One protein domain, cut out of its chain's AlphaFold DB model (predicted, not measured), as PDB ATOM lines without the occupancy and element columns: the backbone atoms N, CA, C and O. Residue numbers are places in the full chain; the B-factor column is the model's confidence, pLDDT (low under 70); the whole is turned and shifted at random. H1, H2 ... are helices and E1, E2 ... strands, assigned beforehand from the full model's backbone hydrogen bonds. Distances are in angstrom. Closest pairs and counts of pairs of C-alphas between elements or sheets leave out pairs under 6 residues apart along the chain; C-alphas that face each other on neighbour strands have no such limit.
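What this domain is: This is residues 10 to 102 of the 123 residues of an uncharacterized protein of Colletotrichum sublineola (UniProt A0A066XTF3). A small sheet of three parallel strands has H1 packed along one face; at one end of the sheet, H2, a loop and H3 extend the long axis, and H4 folds back until its last turns graze the sheet. The 93 printed residues hold four named helices and three strands, in the order E1 H1 E2 H2 H3 H4 E3, a mixed class with sheet order E1 E3 E2. The whole is elongated, 48 by 29 by 17 A, and only just loose, close to compact, with a radius of gyration of the C-alphas of 15.1 A.

Where its parts are: Find C-alpha 10 at (170.453, 128.865, 198.434), where E1, residues 10 to 13, begins. Next come H1, residues 19 to 27, 12.3 A long, E2, residues 33 to 37, 12.7 A, and the short H2, residues 41 to 45, and H3, residues 59 to 64. H4, residues 72 to 84, runs 18.7 A from (181.999, 127.002, 188.972). E3, residues 95 to 101, runs 18.9 A to (173.551, 118.108, 198.015).

How they stand to each other: Look at inner strand E3: N 11 and O 98 are 2.7 A apart towards E1, N 97 and O 34 3.2 A towards E2. E1, H1, E2 form a split strand-helix-strand unit, E3 between its strands, with a right-handed crossover; E2, H2 H3 H4, E3 form a unit of neighbour strands joined through helices. H1 is on the sheet at a height of 8.7 A, over E3 and along the strands, at 17 degrees on the local plane; its closest C-alphas to E2 are Met 27 and Cys 35, 6.4 A. H4 only grazes the sheet with residues 79 to 83. H2 and H4 are close but not clearly touching, their closest C-alphas those of Ala 43 and Tyr 72, 6.2 A; H3 is apart from H4. Every O i to N i+4 pair is within hydrogen-bond range in H2, H3 and H4, and 3 of 5 in H1.

The domain as a whole: The C-alphas farthest apart, those of Asp 57 and Pro 91, are 48.8 A apart. The printed part has no cut, and the link from H2 to H3, residues 46 to 58, is long. Residues 83 to 102 are under pLDDT 70.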
ATOM      1  N   PHE A  10     169.597 130.044 198.430       77.50
ATOM      2  CA  PHE A  10     170.453 128.865 198.434       77.50
ATOM      3  C   PHE A  10     170.032 127.917 199.555       77.50
ATOM      4  O   PHE A  10     170.031 128.285 200.727       77.50
ATOM      5  N   CYS A  11     169.667 126.693 199.186       75.06
ATOM      6  CA  CYS A  11     169.396 125.582 200.086       75.06
ATOM      7  C   CYS A  11     170.619 124.654 200.107       75.06
ATOM      8  O   CYS A  11     170.803 123.792 199.249       75.06
ATOM      9  N   ALA A  12     171.500 124.862 201.082       79.44
ATOM     10  CA  ALA A  12     172.625 123.969 201.327       79.44
ATOM     11  C   ALA A  12     172.187 122.839 202.268       79.44
ATOM     12  O   ALA A  12     171.754 123.097 203.390       79.44
ATOM     13  N   THR A  13     172.289 121.589 201.819       73.12
ATOM     14  CA  THR A  13     171.845 120.408 202.577       73.12
ATOM     15  C   THR A  13     172.863 119.282 202.477       73.12
ATOM     16  O   THR A  13     173.652 119.253 201.544       73.12
ATOM     17  N   HIS A  14     172.873 118.347 203.425       75.75
ATOM     18  CA  HIS A  14     173.660 117.119 203.267       75.75
ATOM     19  C   HIS A  14     172.910 116.107 202.385       75.75
ATOM     20  O   HIS A  14     171.672 116.102 202.406       75.75
ATOM     21  N   PRO A  15     173.623 115.217 201.668       72.69
ATOM     22  CA  PRO A  15     172.998 114.096 200.981       72.69
ATOM     23  C   PRO A  15     172.091 113.326 201.934       72.69
ATOM     24  O   PRO A  15     172.433 113.117 203.100       72.69
ATOM     25  N   ARG A  16     170.927 112.898 201.438       73.94
ATOM     26  CA  ARG A  16     169.903 112.177 202.225       73.94
ATOM     27  C   ARG A  16     169.187 112.998 203.310       73.94
ATOM     28  O   ARG A  16     168.388 112.422 204.042       73.94
ATOM     29  N   ALA A  17     169.351 114.322 203.371       79.12
ATOM     30  CA  ALA A  17     168.618 115.191 204.307       79.12
ATOM     31  C   ALA A  17     167.174 115.538 203.865       79.12
ATOM     32  O   ALA A  17     166.630 116.563 204.269       79.12
ATOM     33  N   CYS A  18     166.547 114.719 203.011       79.00
ATOM     34  CA  CYS A  18     165.222 114.974 202.419       79.00
ATOM     35  C   CYS A  18     165.112 116.281 201.600       79.00
ATOM     36  O   CYS A  18     164.006 116.763 201.346       79.00
ATOM     37  N   SER A  19     166.234 116.825 201.128       73.69
ATOM     38  CA  SER A  19     166.312 118.038 200.304       73.69
ATOM     39  C   SER A  19     165.512 117.934 199.006       73.69
ATOM     40  O   SER A  19     164.760 118.847 198.694       73.69
ATOM     41  N   THR A  20     165.538 116.787 198.322       77.19
ATOM     42  CA  THR A  20     164.714 116.527 197.123       77.19
ATOM     43  C   THR A  20     163.210 116.566 197.419       77.19
ATOM     44  O   THR A  20     162.399 116.979 196.591       77.19
ATOM     45  N   ALA A  21     162.795 116.121 198.610       81.69
ATOM     46  CA  ALA A  21     161.392 116.196 199.012       81.69
ATOM     47  C   ALA A  21     160.984 117.648 199.300       81.69
ATOM     48  O   ALA A  21     159.888 118.063 198.926       81.69
ATOM     49  N   PHE A  22     161.881 118.431 199.903       81.88
ATOM     50  CA  PHE A  22     161.689 119.863 200.118       81.88
ATOM     51  C   PHE A  22     161.666 120.644 198.791       81.88
ATOM     52  O   PHE A  22     160.789 121.479 198.583       81.88
ATOM     53  N   GLU A  23     162.540 120.302 197.842       78.50
ATOM     54  CA  GLU A  23     162.570 120.843 196.477       78.50
ATOM     55  C   GLU A  23     161.237 120.673 195.757       78.50
ATOM     56  O   GLU A  23     160.705 121.628 195.189       78.50
ATOM     57  N   ARG A  24     160.640 119.481 195.851       82.81
ATOM     58  CA  ARG A  24     159.338 119.192 195.239       82.81
ATOM     59  C   ARG A  24     158.241 120.152 195.682       82.81
ATOM     60  O   ARG A  24     157.387 120.483 194.863       82.81
ATOM     61  N   VAL A  25     158.272 120.636 196.926       83.69
ATOM     62  CA  VAL A  25     157.314 121.640 197.416       83.69
ATOM     63  C   VAL A  25     157.472 122.950 196.644       83.69
ATOM     64  O   VAL A  25     156.478 123.527 196.208       83.69
ATOM     65  N   PHE A  26     158.700 123.396 196.388       76.81
ATOM     66  CA  PHE A  26     158.946 124.624 195.631       76.81
ATOM     67  C   PHE A  26     158.686 124.480 194.137       76.81
ATOM     68  O   PHE A  26     158.156 125.405 193.523       76.81
ATOM     69  N   MET A  27     158.941 123.302 193.565       75.00
ATOM     70  CA  MET A  27     158.585 123.003 192.177       75.00
ATOM     71  C   MET A  27     157.075 123.086 191.913       75.00
ATOM     72  O   MET A  27     156.676 123.206 190.755       75.00
ATOM     73  N   THR A  28     156.219 123.044 192.946       81.56
ATOM     74  CA  THR A  28     154.775 123.306 192.790       81.56
ATOM     75  C   THR A  28     154.456 124.783 192.541       81.56
ATOM     76  O   THR A  28     153.407 125.102 191.990       81.56
ATOM     77  N   ARG A  29     155.367 125.696 192.897       78.50
ATOM     78  CA  ARG A  29     155.213 127.155 192.790       78.50
ATOM     79  C   ARG A  29     155.906 127.718 191.552       78.50
ATOM     80  O   ARG A  29     156.599 128.732 191.629       78.50
ATOM     81  N   ARG A  30     155.708 127.073 190.397       73.69
ATOM     82  CA  ARG A  30     156.290 127.495 189.102       73.69
ATOM     83  C   ARG A  30     155.863 128.901 188.676       73.69
ATOM     84  O   ARG A  30     156.521 129.511 187.847       73.69
ATOM     85  N   ASP A  31     154.771 129.403 189.251       70.19
ATOM     86  CA  ASP A  31     154.271 130.769 189.086       70.19
ATOM     87  C   ASP A  31     155.174 131.830 189.736       70.19
ATOM     88  O   ASP A  31     155.037 133.011 189.433       70.19
ATOM     89  N   LYS A  32     156.060 131.430 190.660       71.38
ATOM     90  CA  LYS A  32     156.884 132.346 191.469       71.38
ATOM     91  C   LYS A  32     158.351 131.942 191.587       71.38
ATOM     92  O   LYS A  32     159.172 132.769 191.983       71.38
ATOM     93  N   LEU A  33     158.671 130.674 191.330       73.25
ATOM     94  CA  LEU A  33     159.979 130.084 191.594       73.25
ATOM     95  C   LEU A  33     160.498 129.312 190.389       73.25
ATOM     96  O   LEU A  33     159.795 128.476 189.819       73.25
ATOM     97  N   ALA A  34     161.773 129.543 190.093       74.56
ATOM     98  CA  ALA A  34     162.585 128.664 189.272       74.56
ATOM     99  C   ALA A  34     163.467 127.829 190.212       74.56
ATOM    100  O   ALA A  34     164.141 128.372 191.087       74.56
ATOM    101  N   CYS A  35     163.432 126.508 190.065       74.81
ATOM    102  CA  CYS A  35     164.260 125.595 190.852       74.81
ATOM    103  C   CYS A  35     165.320 124.993 189.936       74.81
ATOM    104  O   CYS A  35     164.995 124.603 188.813       74.81
ATOM    105  N   VAL A  36     166.558 124.909 190.419       77.06
ATOM    106  CA  VAL A  36     167.627 124.180 189.735       77.06
ATOM    107  C   VAL A  36     168.234 123.193 190.707       77.06
ATOM    108  O   VAL A  36     168.648 123.539 191.817       77.06
ATOM    109  N   HIS A  37     168.251 121.954 190.247       80.44
ATOM    110  CA  HIS A  37     168.693 120.808 191.003       80.44
ATOM    111  C   HIS A  37     170.212 120.672 190.885       80.44
ATOM    112  O   HIS A  37     170.724 120.558 189.775       80.44
ATOM    113  N   GLU A  38     170.909 120.731 192.022       79.44
ATOM    114  CA  GLU A  38     172.336 120.400 192.173       79.44
ATOM    115  C   GLU A  38     173.275 120.898 191.053       79.44
ATOM    116  O   GLU A  38     174.103 120.141 190.546       79.44
ATOM    117  N   PRO A  39     173.229 122.188 190.678       80.88
ATOM    118  CA  PRO A  39     173.916 122.675 189.479       80.88
ATOM    119  C   PRO A  39     175.446 122.583 189.550       80.88
ATOM    120  O   PRO A  39     176.110 122.604 188.519       80.88
ATOM    121  N   PHE A  40     176.024 122.490 190.750       86.88
ATOM    122  CA  PHE A  40     177.475 122.390 190.930       86.88
ATOM    123  C   PHE A  40     178.007 120.953 190.967       86.88
ATOM    124  O   PHE A  40     179.223 120.790 191.036       86.88
ATOM    125  N   GLY A  41     177.151 119.924 190.945       84.75
ATOM    126  CA  GLY A  41     177.586 118.530 191.085       84.75
ATOM    127  C   GLY A  41     178.610 118.119 190.025       84.75
ATOM    128  O   GLY A  41     179.673 117.591 190.355       84.75
ATOM    129  N   ASP A  42     178.341 118.447 188.763       87.19
ATOM    130  CA  ASP A  42     179.218 118.075 187.650       87.19
ATOM    131  C   ASP A  42     180.569 118.799 187.699       87.19
ATOM    132  O   ASP A  42     181.623 118.171 187.572       87.19
ATOM    133  N   ALA A  43     180.563 120.109 187.968       88.25
ATOM    134  CA  ALA A  43     181.791 120.889 188.145       88.25
ATOM    135  C   ALA A  43     182.610 120.405 189.358       88.25
ATOM    136  O   ALA A  43     183.840 120.384 189.309       88.25
ATOM    137  N   PHE A  44     181.936 119.962 190.426       86.75
ATOM    138  CA  PHE A  44     182.568 119.468 191.648       86.75
ATOM    139  C   PHE A  44     183.346 118.160 191.445       86.75
ATOM    140  O   PHE A  44     184.409 117.994 192.053       86.75
ATOM    141  N   TYR A  45     182.826 117.239 190.628       85.44
ATOM    142  CA  TYR A  45     183.443 115.930 190.385       85.44
ATOM    143  C   TYR A  45     184.350 115.907 189.152       85.44
ATOM    144  O   TYR A  45     185.440 115.339 189.196       85.44
ATOM    145  N   TYR A  46     183.917 116.517 188.048       88.69
ATOM    146  CA  TYR A  46     184.559 116.328 186.747       88.69
ATOM    147  C   TYR A  46     185.345 117.554 186.280       88.69
ATOM    148  O   TYR A  46     186.348 117.387 185.575       88.69
ATOM    149  N   GLY A  47     184.938 118.748 186.721       88.38
ATOM    150  CA  GLY A  47     185.509 120.028 186.309       88.38
ATOM    151  C   GLY A  47     186.998 120.207 186.637       88.38
ATOM    152  O   GLY A  47     187.603 119.422 187.378       88.38
ATOM    153  N   PRO A  48     187.628 121.263 186.099       88.50
ATOM    154  CA  PRO A  48     189.030 121.567 186.366       88.50
ATOM    155  C   PRO A  48     189.246 122.086 187.798       88.50
ATOM    156  O   PRO A  48     190.338 121.947 188.338       88.50
ATOM    157  N   GLU A  49     188.201 122.628 188.432       88.19
ATOM    158  CA  GLU A  49     188.183 123.130 189.815       88.19
ATOM    159  C   GLU A  49     187.644 122.085 190.810       88.19
ATOM    160  O   GLU A  49     187.179 122.434 191.902       88.19
ATOM    161  N   ARG A  50     187.646 120.800 190.422       81.19
ATOM    162  CA  ARG A  50     187.085 119.709 191.226       81.19
ATOM    163  C   ARG A  50     187.663 119.686 192.639       81.19
ATOM    164  O   ARG A  50     188.850 119.917 192.861       81.19
ATOM    165  N   VAL A  51     186.803 119.346 193.590       79.00
ATOM    166  CA  VAL A  51     187.172 119.155 195.005       79.00
ATOM    167  C   VAL A  51     186.855 117.726 195.456       79.00
ATOM    168  O   VAL A  51     187.343 117.280 196.490       79.00
ATOM    169  N   GLY A  52     186.062 116.983 194.678       75.94
ATOM    170  CA  GLY A  52     185.810 115.569 194.916       75.94
ATOM    171  C   GLY A  52     187.007 114.688 194.554       75.94
ATOM    172  O   GLY A  52     187.635 114.866 193.509       75.94
ATOM    173  N   GLU A  53     187.269 113.698 195.404       79.69
ATOM    174  CA  GLU A  53     188.215 112.596 195.146       79.69
ATOM    175  C   GLU A  53     187.566 111.490 194.296       79.69
ATOM    176  O   GLU A  53     188.226 110.697 193.624       79.69
ATOM    177  N   ARG A  54     186.230 111.433 194.294       70.94
ATOM    178  CA  ARG A  54     185.471 110.482 193.483       70.94
ATOM    179  C   ARG A  54     185.735 110.809 192.009       70.94
ATOM    180  O   ARG A  54     185.415 111.913 191.581       70.94
ATOM    181  N   PHE A  55     186.304 109.850 191.275       79.62
ATOM    182  CA  PHE A  55     186.750 109.961 189.872       79.62
ATOM    183  C   PHE A  55     188.077 110.702 189.640       79.62
ATOM    184  O   PHE A  55     188.403 111.019 188.498       79.62
ATOM    185  N   GLU A  56     188.873 110.942 190.685       76.94
ATOM    186  CA  GLU A  56     190.206 111.543 190.547       76.94
ATOM    187  C   GLU A  56     191.118 110.751 189.596       76.94
ATOM    188  O   GLU A  56     191.720 111.346 188.699       76.94
ATOM    189  N   ASP A  57     191.134 109.424 189.736       85.19
ATOM    190  CA  ASP A  57     191.963 108.515 188.933       85.19
ATOM    191  C   ASP A  57     191.323 108.106 187.589       85.19
ATOM    192  O   ASP A  57     191.937 107.392 186.797       85.19
ATOM    193  N   ASP A  58     190.097 108.556 187.300       86.38
ATOM    194  CA  ASP A  58     189.354 108.203 186.083       86.38
ATOM    195  C   ASP A  58     189.321 109.371 185.086       86.38
ATOM    196  O   ASP A  58     188.293 110.002 184.828       86.38
ATOM    197  N   ALA A  59     190.487 109.688 184.520       84.00
ATOM    198  CA  ALA A  59     190.620 110.769 183.541       84.00
ATOM    199  C   ALA A  59     189.746 110.548 182.290       84.00
ATOM    200  O   ALA A  59     189.211 111.505 181.730       84.00
ATOM    201  N   GLU A  60     189.569 109.295 181.864       87.56
ATOM    202  CA  GLU A  60     188.757 108.960 180.693       87.56
ATOM    203  C   GLU A  60     187.261 109.174 180.966       87.56
ATOM    204  O   GLU A  60     186.569 109.781 180.145       87.56
ATOM    205  N   GLY A  61     186.762 108.739 182.129       85.50
ATOM    206  CA  GLY A  61     185.391 108.994 182.568       85.50
ATOM    207  C   GLY A  61     185.095 110.485 182.726       85.50
ATOM    208  O   GLY A  61     184.027 110.952 182.323       85.50
ATOM    209  N   ARG A  62     186.070 111.264 183.211       84.44
ATOM    210  CA  ARG A  62     185.962 112.727 183.303       84.44
ATOM    211  C   ARG A  62     185.809 113.388 181.939       84.44
ATOM    212  O   ARG A  62     184.905 114.203 181.774       84.44
ATOM    213  N   GLU A  63     186.637 113.044 180.956       88.88
ATOM    214  CA  GLU A  63     186.501 113.605 179.604       88.88
ATOM    215  C   GLU A  63     185.190 113.168 178.937       88.88
ATOM    216  O   GLU A  63     184.486 113.986 178.344       88.88
ATOM    217  N   LYS A  64     184.798 111.899 179.109       90.50
ATOM    218  CA  LYS A  64     183.527 111.369 178.590       90.50
ATOM    219  C   LYS A  64     182.290 112.001 179.228       90.50
ATOM    220  O   LYS A  64     181.245 112.022 178.583       90.50
ATOM    221  N   SER A  65     182.393 112.529 180.451       86.31
ATOM    222  CA  SER A  65     181.286 113.228 181.119       86.31
ATOM    223  C   SER A  65     180.836 114.486 180.366       86.31
ATOM    224  O   SER A  65     179.693 114.907 180.514       86.31
ATOM    225  N   GLY A  66     181.722 115.095 179.568       90.69
ATOM    226  CA  GLY A  66     181.477 116.380 178.906       90.69
ATOM    227  C   GLY A  66     181.643 117.605 179.816       90.69
ATOM    228  O   GLY A  66     181.596 118.729 179.322       90.69
ATOM    229  N   PHE A  67     181.900 117.406 181.113       88.81
ATOM    230  CA  PHE A  67     182.056 118.474 182.108       88.81
ATOM    231  C   PHE A  67     183.509 118.703 182.539       88.81
ATOM    232  O   PHE A  67     183.769 119.513 183.428       88.81
ATOM    233  N   SER A  68     184.478 118.045 181.890       88.75
ATOM    234  CA  SER A  68     185.916 118.154 182.202       88.75
ATOM    235  C   SER A  68     186.450 119.592 182.180       88.75
ATOM    236  O   SER A  68     187.438 119.904 182.844       88.75
ATOM    237  N   LYS A  69     185.777 120.481 181.440       91.81
ATOM    238  CA  LYS A  69     186.135 121.897 181.264       91.81
ATOM    239  C   LYS A  69     185.180 122.872 181.958       91.81
ATOM    240  O   LYS A  69     185.384 124.073 181.847       91.81
ATOM    241  N   THR A  70     184.148 122.383 182.642       91.19
ATOM    242  CA  THR A  70     183.117 123.225 183.261       91.19
ATOM    243  C   THR A  70     183.594 123.767 184.604       91.19
ATOM    244  O   THR A  70     183.861 122.996 185.524       91.19
ATOM    245  N   THR A  71     183.680 125.090 184.729       91.94
ATOM    246  CA  THR A  71     184.068 125.782 185.972       91.94
ATOM    247  C   THR A  71     182.853 126.139 186.835       91.94
ATOM    248  O   THR A  71     181.721 126.197 186.347       91.94
ATOM    249  N   TYR A  72     183.062 126.459 188.115       86.56
ATOM    250  CA  TYR A  72     181.999 127.002 188.972       86.56
ATOM    251  C   TYR A  72     181.467 128.345 188.447       86.56
ATOM    252  O   TYR A  72     180.281 128.644 188.603       86.56
ATOM    253  N   ALA A  73     182.320 129.144 187.796       89.50
ATOM    254  CA  ALA A  73     181.916 130.397 187.164       89.50
ATOM    255  C   ALA A  73     180.957 130.163 185.985       89.50
ATOM    256  O   ALA A  73     179.966 130.886 185.857       89.50
ATOM    257  N   ASP A  74     181.198 129.127 185.173       90.00
ATOM    258  CA  ASP A  74     180.288 128.739 184.089       90.00
ATOM    259  C   ASP A  74     178.916 128.342 184.639       90.00
ATOM    260  O   ASP A  74     177.890 128.789 184.125       90.00
ATOM    261  N   VAL A  75     178.886 127.568 185.730       86.81
ATOM    262  CA  VAL A  75     177.637 127.174 186.398       86.81
ATOM    263  C   VAL A  75     176.884 128.396 186.934       86.81
ATOM    264  O   VAL A  75     175.683 128.535 186.704       86.81
ATOM    265  N   LEU A  76     177.568 129.329 187.606       85.50
ATOM    266  CA  LEU A  76     176.944 130.569 188.090       85.50
ATOM    267  C   LEU A  76     176.358 131.405 186.946       85.50
ATOM    268  O   LEU A  76     175.254 131.935 187.078       85.50
ATOM    269  N   LYS A  77     177.063 131.486 185.815       86.00
ATOM    270  CA  LYS A  77     176.583 132.184 184.621       86.00
ATOM    271  C   LYS A  77     175.325 131.524 184.050       86.00
ATOM    272  O   LYS A  77     174.361 132.226 183.756       86.00
ATOM    273  N   GLN A  78     175.293 130.192 183.963       82.88
ATOM    274  CA  GLN A  78     174.109 129.443 183.519       82.88
ATOM    275  C   GLN A  78     172.900 129.681 184.434       82.88
ATOM    276  O   GLN A  78     171.788 129.878 183.948       82.88
ATOM    277  N   ILE A  79     173.109 129.717 185.753       78.56
ATOM    278  CA  ILE A  79     172.067 130.039 186.741       78.56
ATOM    279  C   ILE A  79     171.518 131.457 186.519       78.56
ATOM    280  O   ILE A  79     170.304 131.675 186.537       78.56
ATOM    281  N   GLU A  80     172.407 132.426 186.297       78.88
ATOM    282  CA  GLU A  80     172.025 133.816 186.050       78.88
ATOM    283  C   GLU A  80     171.235 133.969 184.741       78.88
ATOM    284  O   GLU A  80     170.237 134.690 184.693       78.88
ATOM    285  N   GLU A  81     171.654 133.275 183.682       77.69
ATOM    286  CA  GLU A  81     170.969 133.243 182.388       77.69
ATOM    287  C   GLU A  81     169.603 132.555 182.474       77.69
ATOM    288  O   GLU A  81     168.618 133.104 181.980       77.69
ATOM    289  N   ALA A  82     169.502 131.423 183.176       71.38
ATOM    290  CA  ALA A  82     168.231 130.746 183.435       71.38
ATOM    291  C   ALA A  82     167.248 131.649 184.201       71.38
ATOM    292  O   ALA A  82     166.047 131.635 183.941       71.38
ATOM    293  N   GLY A  83     167.755 132.492 185.105       67.31
ATOM    294  CA  GLY A  83     166.957 133.514 185.779       67.31
ATOM    295  C   GLY A  83     166.490 134.657 184.868       67.31
ATOM    296  O   GLY A  83     165.541 135.358 185.214       67.31
ATOM    297  N   LYS A  84     167.123 134.880 183.711       67.25
ATOM    298  CA  LYS A  84     166.751 135.940 182.755       67.25
ATOM    299  C   LYS A  84     165.710 135.486 181.728       67.25
ATOM    300  O   LYS A  84     165.151 136.346 181.045       67.25
ATOM    301  N   ASP A  85     165.433 134.185 181.620       61.19
ATOM    302  CA  ASP A  85     164.527 133.656 180.601       61.19
ATOM    303  C   ASP A  85     163.069 134.130 180.815       61.19
ATOM    304  O   ASP A  85     162.465 134.004 181.883       61.19
ATOM    305  N   VAL A  86     162.503 134.734 179.767       46.88
ATOM    306  CA  VAL A  86     161.309 135.604 179.797       46.88
ATOM    307  C   VAL A  86     160.003 134.805 179.864       46.88
ATOM    308  O   VAL A  86     158.939 135.363 180.139       46.88
ATOM    309  N   ARG A  87     160.061 133.478 179.687       51.19
ATOM    310  CA  ARG A  87     158.885 132.594 179.777       51.19
ATOM    311  C   ARG A  87     158.278 132.494 181.189       51.19
ATOM    312  O   ARG A  87     157.190 131.945 181.325       51.19
ATOM    313  N   PHE A  88     158.935 133.057 182.208       47.91
ATOM    314  CA  PHE A  88     158.556 132.992 183.628       47.91
ATOM    315  C   PHE A  88     158.215 134.354 184.285       47.91
ATOM    316  O   PHE A  88     158.405 134.521 185.485       47.91
ATOM    317  N   ARG A  89     157.683 135.350 183.557       47.59
ATOM    318  CA  ARG A  89     157.159 136.599 184.176       47.59
ATOM    319  C   ARG A  89     155.623 136.619 184.215       47.59
ATOM    320  O   ARG A  89     155.014 136.740 183.154       47.59
ATOM    321  N   PRO A  90     154.984 136.527 185.407       41.28
ATOM    322  CA  PRO A  90     154.531 137.733 186.139       41.28
ATOM    323  C   PRO A  90     154.520 137.571 187.692       41.28
ATOM    324  O   PRO A  90     154.870 136.521 188.216       41.28
ATOM    325  N   PRO A  91     154.011 138.538 188.484       50.84
ATOM    326  CA  PRO A  91     154.571 139.858 188.782       50.84
ATOM    327  C   PRO A  91     155.748 139.830 189.791       50.84
ATOM    328  O   PRO A  91     156.156 140.891 190.263       50.84
ATOM    329  N   TYR A  92     156.293 138.661 190.152       48.50
ATOM    330  CA  TYR A  92     157.353 138.560 191.162       48.50
ATOM    331  C   TYR A  92     158.672 138.091 190.546       48.50
ATOM    332  O   TYR A  92     158.690 137.065 189.870       48.50
ATOM    333  N   PRO A  93     159.775 138.825 190.754       48.34
ATOM    334  CA  PRO A  93     161.047 138.435 190.190       48.34
ATOM    335  C   PRO A  93     161.601 137.213 190.942       48.34
ATOM    336  O   PRO A  93     161.792 137.232 192.151       48.34
ATOM    337  N   ASN A  94     161.788 136.127 190.199       49.09
ATOM    338  CA  ASN A  94     162.866 135.143 190.278       49.09
ATOM    339  C   ASN A  94     163.471 134.877 191.669       49.09
ATOM    340  O   ASN A  94     164.600 135.278 191.957       49.09
ATOM    341  N   SER A  95     162.766 134.126 192.513       50.66
ATOM    342  CA  SER A  95     163.413 133.425 193.630       50.66
ATOM    343  C   SER A  95     163.930 132.083 193.111       50.66
ATOM    344  O   SER A  95     163.165 131.149 192.878       50.66
ATOM    345  N   PHE A  96     165.231 132.037 192.848       54.94
ATOM    346  CA  PHE A  96     165.950 130.825 192.471       54.94
ATOM    347  C   PHE A  96     166.171 129.979 193.718       54.94
ATOM    348  O   PHE A  96     166.603 130.549 194.713       54.94
ATOM    349  N   ILE A  97     165.888 128.676 193.707       52.94
ATOM    350  CA  ILE A  97     166.253 127.796 194.827       52.94
ATOM    351  C   ILE A  97     167.305 126.812 194.353       52.94
ATOM    352  O   ILE A  97     167.048 125.972 193.493       52.94
ATOM    353  N   HIS A  98     168.489 126.952 194.934       54.34
ATOM    354  CA  HIS A  98     169.612 126.063 194.716       54.34
ATOM    355  C   HIS A  98     169.578 124.939 195.746       54.34
ATOM    356  O   HIS A  98     169.814 125.205 196.921       54.34
ATOM    357  N   PHE A  99     169.342 123.701 195.330       49.81
ATOM    358  CA  PHE A  99     169.548 122.544 196.197       49.81
ATOM    359  C   PHE A  99     170.977 122.055 196.022       49.81
ATOM    360  O   PHE A  99     171.311 121.462 195.007       49.81
ATOM    361  N   SER A 100     171.836 122.343 197.000       48.66
ATOM    362  CA  SER A 100     173.097 121.621 197.122       48.66
ATOM    363  C   SER A 100     172.786 120.360 197.912       48.66
ATOM    364  O   SER A 100     172.537 120.458 199.117       48.66
ATOM    365  N   GLU A 101     172.875 119.182 197.300       48.56
ATOM    366  CA  GLU A 101     173.551 118.108 198.015       48.56
ATOM    367  C   GLU A 101     174.994 118.588 198.179       48.56
ATOM    368  O   GLU A 101     175.757 118.753 197.230       48.56
ATOM    369  N   ALA A 102     175.340 119.005 199.390       45.75
ATOM    370  CA  ALA A 102     176.697 119.329 199.758       45.75
ATOM    371  C   ALA A 102     177.484 118.025 199.684       45.75
ATOM    372  O   ALA A 102     177.596 117.303 200.670       45.75
TER     373      ALA A 102